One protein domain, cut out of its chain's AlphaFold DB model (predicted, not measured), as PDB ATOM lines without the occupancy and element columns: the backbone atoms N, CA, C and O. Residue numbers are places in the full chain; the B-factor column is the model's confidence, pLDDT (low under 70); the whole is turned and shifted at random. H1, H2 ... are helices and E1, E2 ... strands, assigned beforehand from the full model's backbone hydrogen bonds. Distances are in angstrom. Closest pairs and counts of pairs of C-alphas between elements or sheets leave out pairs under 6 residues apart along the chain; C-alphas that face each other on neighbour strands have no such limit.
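This is residues 31 to 124 of the 166 residues of an uncharacterized protein of Xenopus laevis (UniProt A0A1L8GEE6). This model has little regular structure: two strand pairs, parallel E1 and E4 and antiparallel hairpin E2 and E3, lie at one end, and H1 leads to H2 at the other, from which residues 108 to 124 run back. The printed part has 94 residues, 34 in named elements, ordered E1 E2 E3 E4 H1 H2, class mixed. It is compact, radius of gyration of the C-alphas 14.0 A, spanning 36 by 34 by 23 A.

E1, residues 33 to 35, begins at C-alpha (551.361, 293.287, 404.816); E4 is 66 to 68, E2 51 to 53, E3 60 to 62. H1, residues 81 to 94, is 20.0 A long; H2, residues 100 to 107, ends at C-alpha (531.543, 317.156, 400.312).

Within hydrogen-bond range are N 35 and O 67 of E1 and E4, 2.9 A, N 52 and O 61 of E2 and E3, 2.9 A, and every O i to N i+4 pair of H1 and H2. H1 touches H2 with residues 88 to 92 alone, closest C-alphas Ile 92 and Ala 102, 4.5 A.

The printed part has no cut; links E1 to E2 and E4 to H1 are long; residues 70 to 80 have pLDDT under 70.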
ATOM      1  N   LYS A  31     558.161 290.253 405.090       81.81
ATOM      2  CA  LYS A  31     557.084 290.527 406.042       81.81
ATOM      3  C   LYS A  31     555.735 290.565 405.315       81.81
ATOM      4  O   LYS A  31     555.637 291.118 404.212       81.81
ATOM      5  N   ASN A  32     554.716 289.972 405.939       88.31
ATOM      6  CA  ASN A  32     553.332 290.069 405.478       88.31
ATOM      7  C   ASN A  32     552.841 291.511 405.611       88.31
ATOM      8  O   ASN A  32     553.345 292.256 406.440       88.31
ATOM      9  N   GLY A  33     551.854 291.914 404.816       87.06
ATOM     10  CA  GLY A  33     551.361 293.287 404.816       87.06
ATOM     11  C   GLY A  33     551.188 293.864 403.426       87.06
ATOM     12  O   GLY A  33     551.476 293.213 402.426       87.06
ATOM     13  N   THR A  34     550.730 295.109 403.371       87.31
ATOM     14  CA  THR A  34     550.654 295.868 402.116       87.31
ATOM     15  C   THR A  34     551.895 296.742 401.979       87.31
ATOM     16  O   THR A  34     552.285 297.409 402.936       87.31
ATOM     17  N   PHE A  35     552.514 296.744 400.800       87.00
ATOM     18  CA  PHE A  35     553.718 297.521 400.509       87.00
ATOM     19  C   PHE A  35     553.602 298.203 399.140       87.00
ATOM     20  O   PHE A  35     552.947 297.677 398.237       87.00
ATOM     21  N   PRO A  36     554.212 299.380 398.944       85.38
ATOM     22  CA  PRO A  36     554.278 299.987 397.628       85.38
ATOM     23  C   PRO A  36     555.180 299.144 396.724       85.38
ATOM     24  O   PRO A  36     556.095 298.448 397.155       85.38
ATOM     25  N   CYS A  37     554.918 299.254 395.437       83.06
ATOM     26  CA  CYS A  37     555.709 298.682 394.364       83.06
ATOM     27  C   CYS A  37     556.802 299.656 393.886       83.06
ATOM     28  O   CYS A  37     557.586 299.301 393.018       83.06
ATOM     29  N   PHE A  38     556.821 300.887 394.420       81.00
ATOM     30  CA  PHE A  38     557.732 302.001 394.117       81.00
ATOM     31  C   PHE A  38     557.817 302.452 392.650       81.00
ATOM     32  O   PHE A  38     558.519 303.407 392.353       81.00
ATOM     33  N   ASN A  39     557.049 301.835 391.753       81.88
ATOM     34  CA  ASN A  39     557.089 302.103 390.316       81.88
ATOM     35  C   ASN A  39     555.730 302.568 389.756       81.88
ATOM     36  O   ASN A  39     555.450 302.416 388.571       81.88
ATOM     37  N   CYS A  40     554.823 303.068 390.606       80.25
ATOM     38  CA  CYS A  40     553.520 303.564 390.149       80.25
ATOM     39  C   CYS A  40     553.016 304.777 390.945       80.25
ATOM     40  O   CYS A  40     553.273 304.913 392.143       80.25
ATOM     41  N   ASN A  41     552.193 305.606 390.295       80.19
ATOM     42  CA  ASN A  41     551.567 306.808 390.873       80.19
ATOM     43  C   ASN A  41     550.530 306.506 391.983       80.19
ATOM     44  O   ASN A  41     549.941 307.403 392.583       80.19
ATOM     45  N   CYS A  42     550.253 305.234 392.253       80.88
ATOM     46  CA  CYS A  42     549.346 304.818 393.320       80.88
ATOM     47  C   CYS A  42     550.097 304.480 394.614       80.88
ATOM     48  O   CYS A  42     549.467 304.401 395.664       80.88
ATOM     49  N   CYS A  43     551.432 304.347 394.570       84.44
ATOM     50  CA  CYS A  43     552.260 304.008 395.732       84.44
ATOM     51  C   CYS A  43     552.111 305.002 396.888       84.44
ATOM     52  O   CYS A  43     552.086 304.583 398.039       84.44
ATOM     53  N   SER A  44     551.977 306.298 396.592       86.12
ATOM     54  CA  SER A  44     551.801 307.348 397.606       86.12
ATOM     55  C   SER A  44     550.490 307.219 398.387       86.12
ATOM     56  O   SER A  44     550.383 307.715 399.505       86.12
ATOM     57  N   ASN A  45     549.499 306.529 397.821       87.19
ATOM     58  CA  ASN A  45     548.216 306.267 398.457       87.19
ATOM     59  C   ASN A  45     548.175 304.895 399.154       87.19
ATOM     60  O   ASN A  45     547.167 304.573 399.775       87.19
ATOM     61  N   ILE A  46     549.235 304.082 399.086       87.50
ATOM     62  CA  ILE A  46     549.287 302.788 399.774       87.50
ATOM     63  C   ILE A  46     549.678 302.990 401.238       87.50
ATOM     64  O   ILE A  46     550.763 303.479 401.550       87.50
ATOM     65  N   GLN A  47     548.807 302.549 402.142       89.19
ATOM     66  CA  GLN A  47     549.128 302.430 403.554       89.19
ATOM     67  C   GLN A  47     549.969 301.175 403.779       89.19
ATOM     68  O   GLN A  47     549.529 300.048 403.537       89.19
ATOM     69  N   GLN A  48     551.202 301.394 404.225       89.88
ATOM     70  CA  GLN A  48     552.179 300.334 404.408       89.88
ATOM     71  C   GLN A  48     552.029 299.679 405.775       89.88
ATOM     72  O   GLN A  48     551.808 300.365 406.771       89.88
ATOM     73  N   GLY A  49     552.208 298.362 405.827       90.00
ATOM     74  CA  GLY A  49     552.334 297.645 407.091       90.00
ATOM     75  C   GLY A  49     551.627 296.300 407.128       90.00
ATOM     76  O   GLY A  49     550.841 295.950 406.245       90.00
ATOM     77  N   GLU A  50     551.926 295.555 408.191       91.12
ATOM     78  CA  GLU A  50     551.433 294.193 408.439       91.12
ATOM     79  C   GLU A  50     550.044 294.165 409.087       91.12
ATOM     80  O   GLU A  50     549.397 293.117 409.146       91.12
ATOM     81  N   PHE A  51     549.591 295.314 409.586       91.31
ATOM     82  CA  PHE A  51     548.362 295.451 410.351       91.31
ATOM     83  C   PHE A  51     547.442 296.478 409.706       91.31
ATOM     84  O   PHE A  51     547.870 297.561 409.304       91.31
ATOM     85  N   LEU A  52     546.164 296.125 409.649       90.50
ATOM     86  CA  LEU A  52     545.057 297.043 409.436       90.50
ATOM     87  C   LEU A  52     544.466 297.387 410.803       90.50
ATOM     88  O   LEU A  52     544.160 296.493 411.591       90.50
ATOM     89  N   TYR A  53     544.260 298.666 411.079       89.75
ATOM     90  CA  TYR A  53     543.605 299.098 412.310       89.75
ATOM     91  C   TYR A  53     542.102 299.191 412.083       89.75
ATOM     92  O   TYR A  53     541.647 299.807 411.119       89.75
ATOM     93  N   HIS A  54     541.310 298.582 412.967       87.94
ATOM     94  CA  HIS A  54     539.864 298.752 412.908       87.94
ATOM     95  C   HIS A  54     539.530 300.242 413.111       87.94
ATOM     96  O   HIS A  54     539.846 300.768 414.180       87.94
ATOM     97  N   PRO A  55     538.785 300.899 412.196       83.44
ATOM     98  CA  PRO A  55     538.555 302.356 412.218       83.44
ATOM     99  C   PRO A  55     537.890 302.948 413.472       83.44
ATOM    100  O   PRO A  55     537.751 304.157 413.583       83.44
ATOM    101  N   ARG A  56     537.400 302.110 414.392       83.06
ATOM    102  CA  ARG A  56     536.595 302.508 415.560       83.06
ATOM    103  C   ARG A  56     537.142 301.885 416.834       83.06
ATOM    104  O   ARG A  56     537.347 302.572 417.819       83.06
ATOM    105  N   LYS A  57     537.373 300.570 416.806       87.38
ATOM    106  CA  LYS A  57     537.877 299.832 417.968       87.38
ATOM    107  C   LYS A  57     539.385 299.985 418.171       87.38
ATOM    108  O   LYS A  57     539.882 299.564 419.204       87.38
ATOM    109  N   GLY A  58     540.126 300.435 417.155       87.69
ATOM    110  CA  GLY A  58     541.593 300.445 417.163       87.69
ATOM    111  C   GLY A  58     542.240 299.053 417.144       87.69
ATOM    112  O   GLY A  58     543.447 298.943 416.973       87.69
ATOM    113  N   THR A  59     541.454 297.976 417.261       90.81
ATOM    114  CA  THR A  59     541.954 296.597 417.248       90.81
ATOM    115  C   THR A  59     542.716 296.306 415.961       90.81
ATOM    116  O   THR A  59     542.208 296.565 414.865       90.81
ATOM    117  N   THR A  60     543.894 295.710 416.095       91.75
ATOM    118  CA  THR A  60     544.753 295.335 414.973       91.75
ATOM    119  C   THR A  60     544.252 294.069 414.285       91.75
ATOM    120  O   THR A  60     543.996 293.049 414.926       91.75
ATOM    121  N   ILE A  61     544.164 294.107 412.961       91.12
ATOM    122  CA  ILE A  61     543.859 292.973 412.094       91.12
ATOM    123  C   ILE A  61     545.134 292.654 411.317       91.12
ATOM    124  O   ILE A  61     545.592 293.456 410.506       91.12
ATOM    125  N   ARG A  62     545.722 291.483 411.576       90.44
ATOM    126  CA  ARG A  62     546.949 291.048 410.900       90.44
ATOM    127  C   ARG A  62     546.658 290.639 409.459       90.44
ATOM    128  O   ARG A  62     545.781 289.810 409.208       90.44
ATOM    129  N   ILE A  63     547.432 291.182 408.530       88.88
ATOM    130  CA  ILE A  63     547.390 290.828 407.116       88.88
ATOM    131  C   ILE A  63     548.158 289.515 406.931       88.88
ATOM    132  O   ILE A  63     549.291 289.356 407.385       88.88
ATOM    133  N   SER A  64     547.516 288.535 406.300       82.81
ATOM    134  CA  SER A  64     548.014 287.154 406.250       82.81
ATOM    135  C   SER A  64     549.085 286.909 405.188       82.81
ATOM    136  O   SER A  64     549.782 285.898 405.252       82.81
ATOM    137  N   ARG A  65     549.202 287.799 404.201       84.25
ATOM    138  CA  ARG A  65     550.110 287.672 403.057       84.25
ATOM    139  C   ARG A  65     550.759 289.011 402.743       84.25
ATOM    140  O   ARG A  65     550.322 290.054 403.225       84.25
ATOM    141  N   ARG A  66     551.812 288.973 401.938       84.75
ATOM    142  CA  ARG A  66     552.431 290.161 401.358       84.75
ATOM    143  C   ARG A  66     551.665 290.587 400.102       84.75
ATOM    144  O   ARG A  66     551.387 289.754 399.244       84.75
ATOM    145  N   PHE A  67     551.324 291.868 400.015       83.81
ATOM    146  CA  PHE A  67     550.588 292.484 398.912       83.81
ATOM    147  C   PHE A  67     551.316 293.724 398.397       83.81
ATOM    148  O   PHE A  67     551.984 294.426 399.160       83.81
ATOM    149  N   SER A  68     551.134 294.023 397.109       80.19
ATOM    150  CA  SER A  68     551.672 295.219 396.460       80.19
ATOM    151  C   SER A  68     550.633 295.912 395.575       80.19
ATOM    152  O   SER A  68     549.612 295.321 395.228       80.19
ATOM    153  N   CYS A  69     550.879 297.166 395.178       71.88
ATOM    154  CA  CYS A  69     549.986 297.879 394.249       71.88
ATOM    155  C   CYS A  69     549.813 297.177 392.898       71.88
ATOM    156  O   CYS A  69     548.771 297.327 392.271       71.88
ATOM    157  N   ILE A  70     550.818 296.417 392.462       68.31
ATOM    158  CA  ILE A  70     550.825 295.709 391.176       68.31
ATOM    159  C   ILE A  70     550.347 294.267 391.360       68.31
ATOM    160  O   ILE A  70     550.503 293.478 390.444       68.31
ATOM    161  N   PHE A  71     549.788 293.870 392.512       62.81
ATOM    162  CA  PHE A  71     549.418 292.470 392.733       62.81
ATOM    163  C   PHE A  71     548.389 291.995 391.684       62.81
ATOM    164  O   PHE A  71     547.183 292.197 391.809       62.81
ATOM    165  N   THR A  72     548.917 291.383 390.623       48.34
ATOM    166  CA  THR A  72     548.251 290.789 389.456       48.34
ATOM    167  C   THR A  72     548.074 289.287 389.646       48.34
ATOM    168  O   THR A  72     547.363 288.636 388.883       48.34
ATOM    169  N   TYR A  73     548.700 288.712 390.675       39.28
ATOM    170  CA  TYR A  73     548.743 287.271 390.846       39.28
ATOM    171  C   TYR A  73     547.412 286.737 391.399       39.28
ATOM    172  O   TYR A  73     547.065 286.916 392.565       39.28
ATOM    173  N   ALA A  74     546.681 286.050 390.519       36.72
ATOM    174  CA  ALA A  74     545.482 285.246 390.775       36.72
ATOM    175  C   ALA A  74     544.162 285.981 391.092       36.72
ATOM    176  O   ALA A  74     543.204 285.355 391.556       36.72
ATOM    177  N   CYS A  75     544.033 287.262 390.743       34.88
ATOM    178  CA  CYS A  75     542.719 287.892 390.609       34.88
ATOM    179  C   CYS A  75     542.218 287.733 389.171       34.88
ATOM    180  O   CYS A  75     542.463 288.570 388.320       34.88
ATOM    181  N   LYS A  76     541.439 286.684 388.887       36.78
ATOM    182  CA  LYS A  76     540.664 286.578 387.633       36.78
ATOM    183  C   LYS A  76     539.435 287.507 387.625       36.78
ATOM    184  O   LYS A  76     538.388 287.174 387.084       36.78
ATOM    185  N   THR A  77     539.448 288.576 388.418       41.91
ATOM    186  CA  THR A  77     538.542 289.722 388.262       41.91
ATOM    187  C   THR A  77     539.359 290.653 387.400       41.91
ATOM    188  O   THR A  77     540.504 290.909 387.741       41.91
ATOM    189  N   SER A  78     538.815 291.071 386.268       47.44
ATOM    190  CA  SER A  78     539.541 291.657 385.137       47.44
ATOM    191  C   SER A  78     540.404 292.882 385.467       47.44
ATOM    192  O   SER A  78     541.137 293.322 384.594       47.44
ATOM    193  N   ARG A  79     540.293 293.426 386.688       58.69
ATOM    194  CA  ARG A  79     540.925 294.661 387.130       58.69
ATOM    195  C   ARG A  79     541.838 294.453 388.333       58.69
ATOM    196  O   ARG A  79     541.467 293.805 389.314       58.69
ATOM    197  N   THR A  80     543.040 295.005 388.247       68.56
ATOM    198  CA  THR A  80     544.058 294.980 389.307       68.56
ATOM    199  C   THR A  80     543.720 295.934 390.462       68.56
ATOM    200  O   THR A  80     542.932 296.867 390.310       68.56
ATOM    201  N   VAL A  81     544.346 295.751 391.636       72.62
ATOM    202  CA  VAL A  81     544.258 296.722 392.755       72.62
ATOM    203  C   VAL A  81     544.633 298.128 392.279       72.62
ATOM    204  O   VAL A  81     544.003 299.109 392.668       72.62
ATOM    205  N   LEU A  82     545.625 298.220 391.392       76.25
ATOM    206  CA  LEU A  82     546.047 299.463 390.762       76.25
ATOM    207  C   LEU A  82     544.907 300.163 390.013       76.25
ATOM    208  O   LEU A  82     544.714 301.361 390.202       76.25
ATOM    209  N   GLU A  83     544.156 299.429 389.192       78.94
ATOM    210  CA  GLU A  83     543.040 299.983 388.418       78.94
ATOM    211  C   GLU A  83     541.958 300.559 389.324       78.94
ATOM    212  O   GLU A  83     541.547 301.696 389.116       78.94
ATOM    213  N   HIS A  84     541.579 299.848 390.388       78.69
ATOM    214  CA  HIS A  84     540.614 300.359 391.364       78.69
ATOM    215  C   HIS A  84     541.085 301.663 392.028       78.69
ATOM    216  O   HIS A  84     540.301 302.598 392.205       78.69
ATOM    217  N   ILE A  85     542.375 301.766 392.367       82.19
ATOM    218  CA  ILE A  85     542.935 303.003 392.928       82.19
ATOM    219  C   ILE A  85     542.859 304.136 391.899       82.19
ATOM    220  O   ILE A  85     542.437 305.244 392.229       82.19
ATOM    221  N   CYS A  86     543.253 303.868 390.654       85.56
ATOM    222  CA  CYS A  86     543.194 304.843 389.570       85.56
ATOM    223  C   CYS A  86     541.761 305.319 389.303       85.56
ATOM    224  O   CYS A  86     541.547 306.518 389.127       85.56
ATOM    225  N   GLU A  87     540.785 304.412 389.322       87.88
ATOM    226  CA  GLU A  87     539.365 304.723 389.153       87.88
ATOM    227  C   GLU A  87     538.864 305.667 390.244       87.88
ATOM    228  O   GLU A  87     538.295 306.711 389.923       87.88
ATOM    229  N   HIS A  88     539.143 305.373 391.517       87.75
ATOM    230  CA  HIS A  88     538.768 306.262 392.618       87.75
ATOM    231  C   HIS A  88     539.466 307.623 392.527       87.75
ATOM    232  O   HIS A  88     538.813 308.655 392.673       87.75
ATOM    233  N   LYS A  89     540.772 307.655 392.227       89.94
ATOM    234  CA  LYS A  89     541.509 308.917 392.031       89.94
ATOM    235  C   LYS A  89     540.909 309.740 390.891       89.94
ATOM    236  O   LYS A  89     540.767 310.952 391.027       89.94
ATOM    237  N   SER A  90     540.562 309.095 389.779       91.38
ATOM    238  CA  SER A  90     539.930 309.747 388.631       91.38
ATOM    239  C   SER A  90     538.539 310.272 388.983       91.38
ATOM    240  O   SER A  90     538.235 311.422 388.685       91.38
ATOM    241  N   ALA A  91     537.720 309.490 389.687       91.19
ATOM    242  CA  ALA A  91     536.387 309.904 390.118       91.19
ATOM    243  C   ALA A  91     536.414 311.121 391.055       91.19
ATOM    244  O   ALA A  91     535.617 312.037 390.870       91.19
ATOM    245  N   ILE A  92     537.369 311.169 391.992       91.56
ATOM    246  CA  ILE A  92     537.594 312.339 392.857       91.56
ATOM    247  C   ILE A  92     537.980 313.557 392.008       91.56
ATOM    248  O   ILE A  92     537.374 314.615 392.136       91.56
ATOM    249  N   LYS A  93     538.953 313.407 391.099       91.44
ATOM    250  CA  LYS A  93     539.428 314.505 390.237       91.44
ATOM    251  C   LYS A  93     538.367 315.030 389.270       91.44
ATOM    252  O   LYS A  93     538.358 316.213 388.970       91.44
ATOM    253  N   THR A  94     537.511 314.146 388.764       93.25
ATOM    254  CA  THR A  94     536.454 314.476 387.792       93.25
ATOM    255  C   THR A  94     535.136 314.875 388.449       93.25
ATOM    256  O   THR A  94     534.193 315.209 387.742       93.25
ATOM    257  N   GLY A  95     535.053 314.867 389.783       90.69
ATOM    258  CA  GLY A  95     533.880 315.364 390.497       90.69
ATOM    259  C   GLY A  95     532.663 314.432 390.475       90.69
ATOM    260  O   GLY A  95     531.541 314.915 390.599       90.69
ATOM    261  N   LYS A  96     532.846 313.113 390.312       91.00
ATOM    262  CA  LYS A  96     531.742 312.135 390.206       91.00
ATOM    263  C   LYS A  96     531.066 311.871 391.556       91.00
ATOM    264  O   LYS A  96     531.378 310.884 392.228       91.00
ATOM    265  N   LYS A  97     530.150 312.750 391.965       87.69
ATOM    266  CA  LYS A  97     529.474 312.714 393.278       87.69
ATOM    267  C   LYS A  97     528.635 311.452 393.513       87.69
ATOM    268  O   LYS A  97     528.377 311.094 394.657       87.69
ATOM    269  N   GLU A  98     528.247 310.745 392.454       85.50
ATOM    270  CA  GLU A  98     527.458 309.511 392.529       85.50
ATOM    271  C   GLU A  98     528.251 308.362 393.170       85.50
ATOM    272  O   GLU A  98     527.672 307.483 393.819       85.50
ATOM    273  N   GLN A  99     529.582 308.359 393.012       85.56
ATOM    274  CA  GLN A  99     530.445 307.394 393.685       85.56
ATOM    275  C   GLN A  99     530.649 307.796 395.143       85.56
ATOM    276  O   GLN A  99     531.175 308.867 395.416       85.56
ATOM    277  N   ALA A 100     530.342 306.895 396.078       86.50
ATOM    278  CA  ALA A 100     530.384 307.190 397.514       86.50
ATOM    279  C   ALA A 100     531.728 307.773 397.996       86.50
ATOM    280  O   ALA A 100     531.747 308.730 398.764       86.50
ATOM    281  N   VAL A 101     532.856 307.231 397.515       87.75
ATOM    282  CA  VAL A 101     534.194 307.734 397.873       87.75
ATOM    283  C   VAL A 101     534.426 309.135 397.305       87.75
ATOM    284  O   VAL A 101     534.885 310.012 398.028       87.75
ATOM    285  N   ALA A 102     534.108 309.368 396.031       90.06
ATOM    286  CA  ALA A 102     534.328 310.667 395.402       90.06
ATOM    287  C   ALA A 102     533.376 311.738 395.950       90.06
ATOM    288  O   ALA A 102     533.838 312.820 396.294       90.06
ATOM    289  N   GLY A 103     532.089 311.416 396.118       90.88
ATOM    290  CA  GLY A 103     531.101 312.278 396.766       90.88
ATOM    291  C   GLY A 103     531.560 312.728 398.150       90.88
ATOM    292  O   GLY A 103     531.651 313.926 398.390       90.88
ATOM    293  N   HIS A 104     531.999 311.792 399.001       91.25
ATOM    294  CA  HIS A 104     532.541 312.130 400.319       91.25
ATOM    295  C   HIS A 104     533.759 313.054 400.249       91.25
ATOM    296  O   HIS A 104     533.839 314.013 401.009       91.25
ATOM    297  N   PHE A 105     534.712 312.789 399.349       93.44
ATOM    298  CA  PHE A 105     535.890 313.647 399.206       93.44
ATOM    299  C   PHE A 105     535.514 315.070 398.789       93.44
ATOM    300  O   PHE A 105     536.116 316.021 399.272       93.44
ATOM    301  N   ILE A 106     534.516 315.220 397.919       91.75
ATOM    302  CA  ILE A 106     534.052 316.527 397.451       91.75
ATOM    303  C   ILE A 106     533.299 317.260 398.567       91.75
ATOM    304  O   ILE A 106     533.589 318.421 398.834       91.75
ATOM    305  N   GLU A 107     532.363 316.585 399.235       92.50
ATOM    306  CA  GLU A 107     531.543 317.156 400.312       92.50
ATOM    307  C   GLU A 107     532.377 317.541 401.539       92.50
ATOM    308  O   GLU A 107     532.139 318.583 402.143       92.50
ATOM    309  N   ALA A 108     533.382 316.733 401.884       91.69
ATOM    310  CA  ALA A 108     534.291 316.996 402.999       91.69
ATOM    311  C   ALA A 108     535.490 317.892 402.624       91.69
ATOM    312  O   ALA A 108     536.327 318.175 403.478       91.69
ATOM    313  N   GLY A 109     535.617 318.315 401.359       92.56
ATOM    314  CA  GLY A 109     536.736 319.148 400.897       92.56
ATOM    315  C   GLY A 109     538.105 318.457 400.955       92.56
ATOM    316  O   GLY A 109     539.133 319.117 401.105       92.56
ATOM    317  N   HIS A 110     538.145 317.128 400.860       93.81
ATOM    318  CA  HIS A 110     539.379 316.351 400.897       93.81
ATOM    319  C   HIS A 110     540.130 316.386 399.560       93.81
ATOM    320  O   HIS A 110     539.559 316.301 398.472       93.81
ATOM    321  N   ASN A 111     541.458 316.397 399.636       91.19
ATOM    322  CA  ASN A 111     542.336 316.250 398.485       91.19
ATOM    323  C   ASN A 111     542.558 314.764 398.150       91.19
ATOM    324  O   ASN A 111     542.729 313.932 399.039       91.19
ATOM    325  N   VAL A 112     542.678 314.426 396.863       90.00
ATOM    326  CA  VAL A 112     543.013 313.065 396.395       90.00
ATOM    327  C   VAL A 112     544.285 312.484 397.044       90.00
ATOM    328  O   VAL A 112     544.403 311.271 397.212       90.00
ATOM    329  N   ASN A 113     545.228 313.331 397.463       88.50
ATOM    330  CA  ASN A 113     546.454 312.923 398.154       88.50
ATOM    331  C   ASN A 113     546.206 312.379 399.574       88.50
ATOM    332  O   ASN A 113     547.059 311.662 400.102       88.50
ATOM    333  N   GLN A 114     545.049 312.677 400.176       90.12
ATOM    334  CA  GLN A 114     544.622 312.144 401.476       90.12
ATOM    335  C   GLN A 114     544.036 310.730 401.365       90.12
ATOM    336  O   GLN A 114     543.858 310.060 402.380       90.12
ATOM    337  N   LEU A 115     543.779 310.235 400.148       90.00
ATOM    338  CA  LEU A 115     543.333 308.862 399.943       90.00
ATOM    339  C   LEU A 115     544.415 307.878 400.419       90.00
ATOM    340  O   LEU A 115     545.584 307.963 400.021       90.00
ATOM    341  N   ARG A 116     544.013 306.929 401.265       89.00
ATOM    342  CA  ARG A 116     544.847 305.825 401.745       89.00
ATOM    343  C   ARG A 116     544.134 304.504 401.491       89.00
ATOM    344  O   ARG A 116     542.946 304.382 401.772       89.00
ATOM    345  N   LEU A 117     544.856 303.530 400.949       86.31
ATOM    346  CA  LEU A 117     544.352 302.194 400.659       86.31
ATOM    347  C   LEU A 117     545.269 301.136 401.253       86.31
ATOM    348  O   LEU A 117     546.493 301.251 401.195       86.31
ATOM    349  N   GLN A 118     544.663 300.068 401.754       86.88
ATOM    350  CA  GLN A 118     545.368 298.903 402.262       86.88
ATOM    351  C   GLN A 118     544.656 297.645 401.779       86.88
ATOM    352  O   GLN A 118     543.427 297.560 401.834       86.88
ATOM    353  N   VAL A 119     545.416 296.665 401.291       85.12
ATOM    354  CA  VAL A 119     544.846 295.400 400.825       85.12
ATOM    355  C   VAL A 119     544.641 294.495 402.033       85.12
ATOM    356  O   VAL A 119     545.586 294.159 402.743       85.12
ATOM    357  N   ILE A 120     543.390 294.101 402.267       86.50
ATOM    358  CA  ILE A 120     543.016 293.277 403.423       86.50
ATOM    359  C   ILE A 120     543.158 291.791 403.094       86.50
ATOM    360  O   ILE A 120     543.706 291.011 403.874       86.50
ATOM    361  N   GLU A 121     542.661 291.390 401.926       85.56
ATOM    362  CA  GLU A 121     542.617 289.998 401.503       85.56
ATOM    363  C   GLU A 121     542.586 289.882 399.978       85.56
ATOM    364  O   GLU A 121     541.928 290.665 399.297       85.56
ATOM    365  N   VAL A 122     543.235 288.836 399.461       81.12
ATOM    366  CA  VAL A 122     543.076 288.368 398.082       81.12
ATOM    367  C   VAL A 122     542.336 287.034 398.103       81.12
ATOM    368  O   VAL A 122     542.803 286.059 398.696       81.12
ATOM    369  N   VAL A 123     541.177 286.986 397.445       80.94
ATOM    370  CA  VAL A 123     540.373 285.765 397.315       80.94
ATOM    371  C   VAL A 123     540.872 284.964 396.114       80.94
ATOM    372  O   VAL A 123     540.580 285.295 394.962       80.94
ATOM    373  N   LEU A 124     541.631 283.904 396.396       77.31
ATOM    374  CA  LEU A 124     542.182 283.017 395.373       77.31
ATOM    375  C   LEU A 124     541.079 282.237 394.652       77.31
ATOM    376  O   LEU A 124     540.077 281.823 395.244       77.31
TER     377      LEU A 124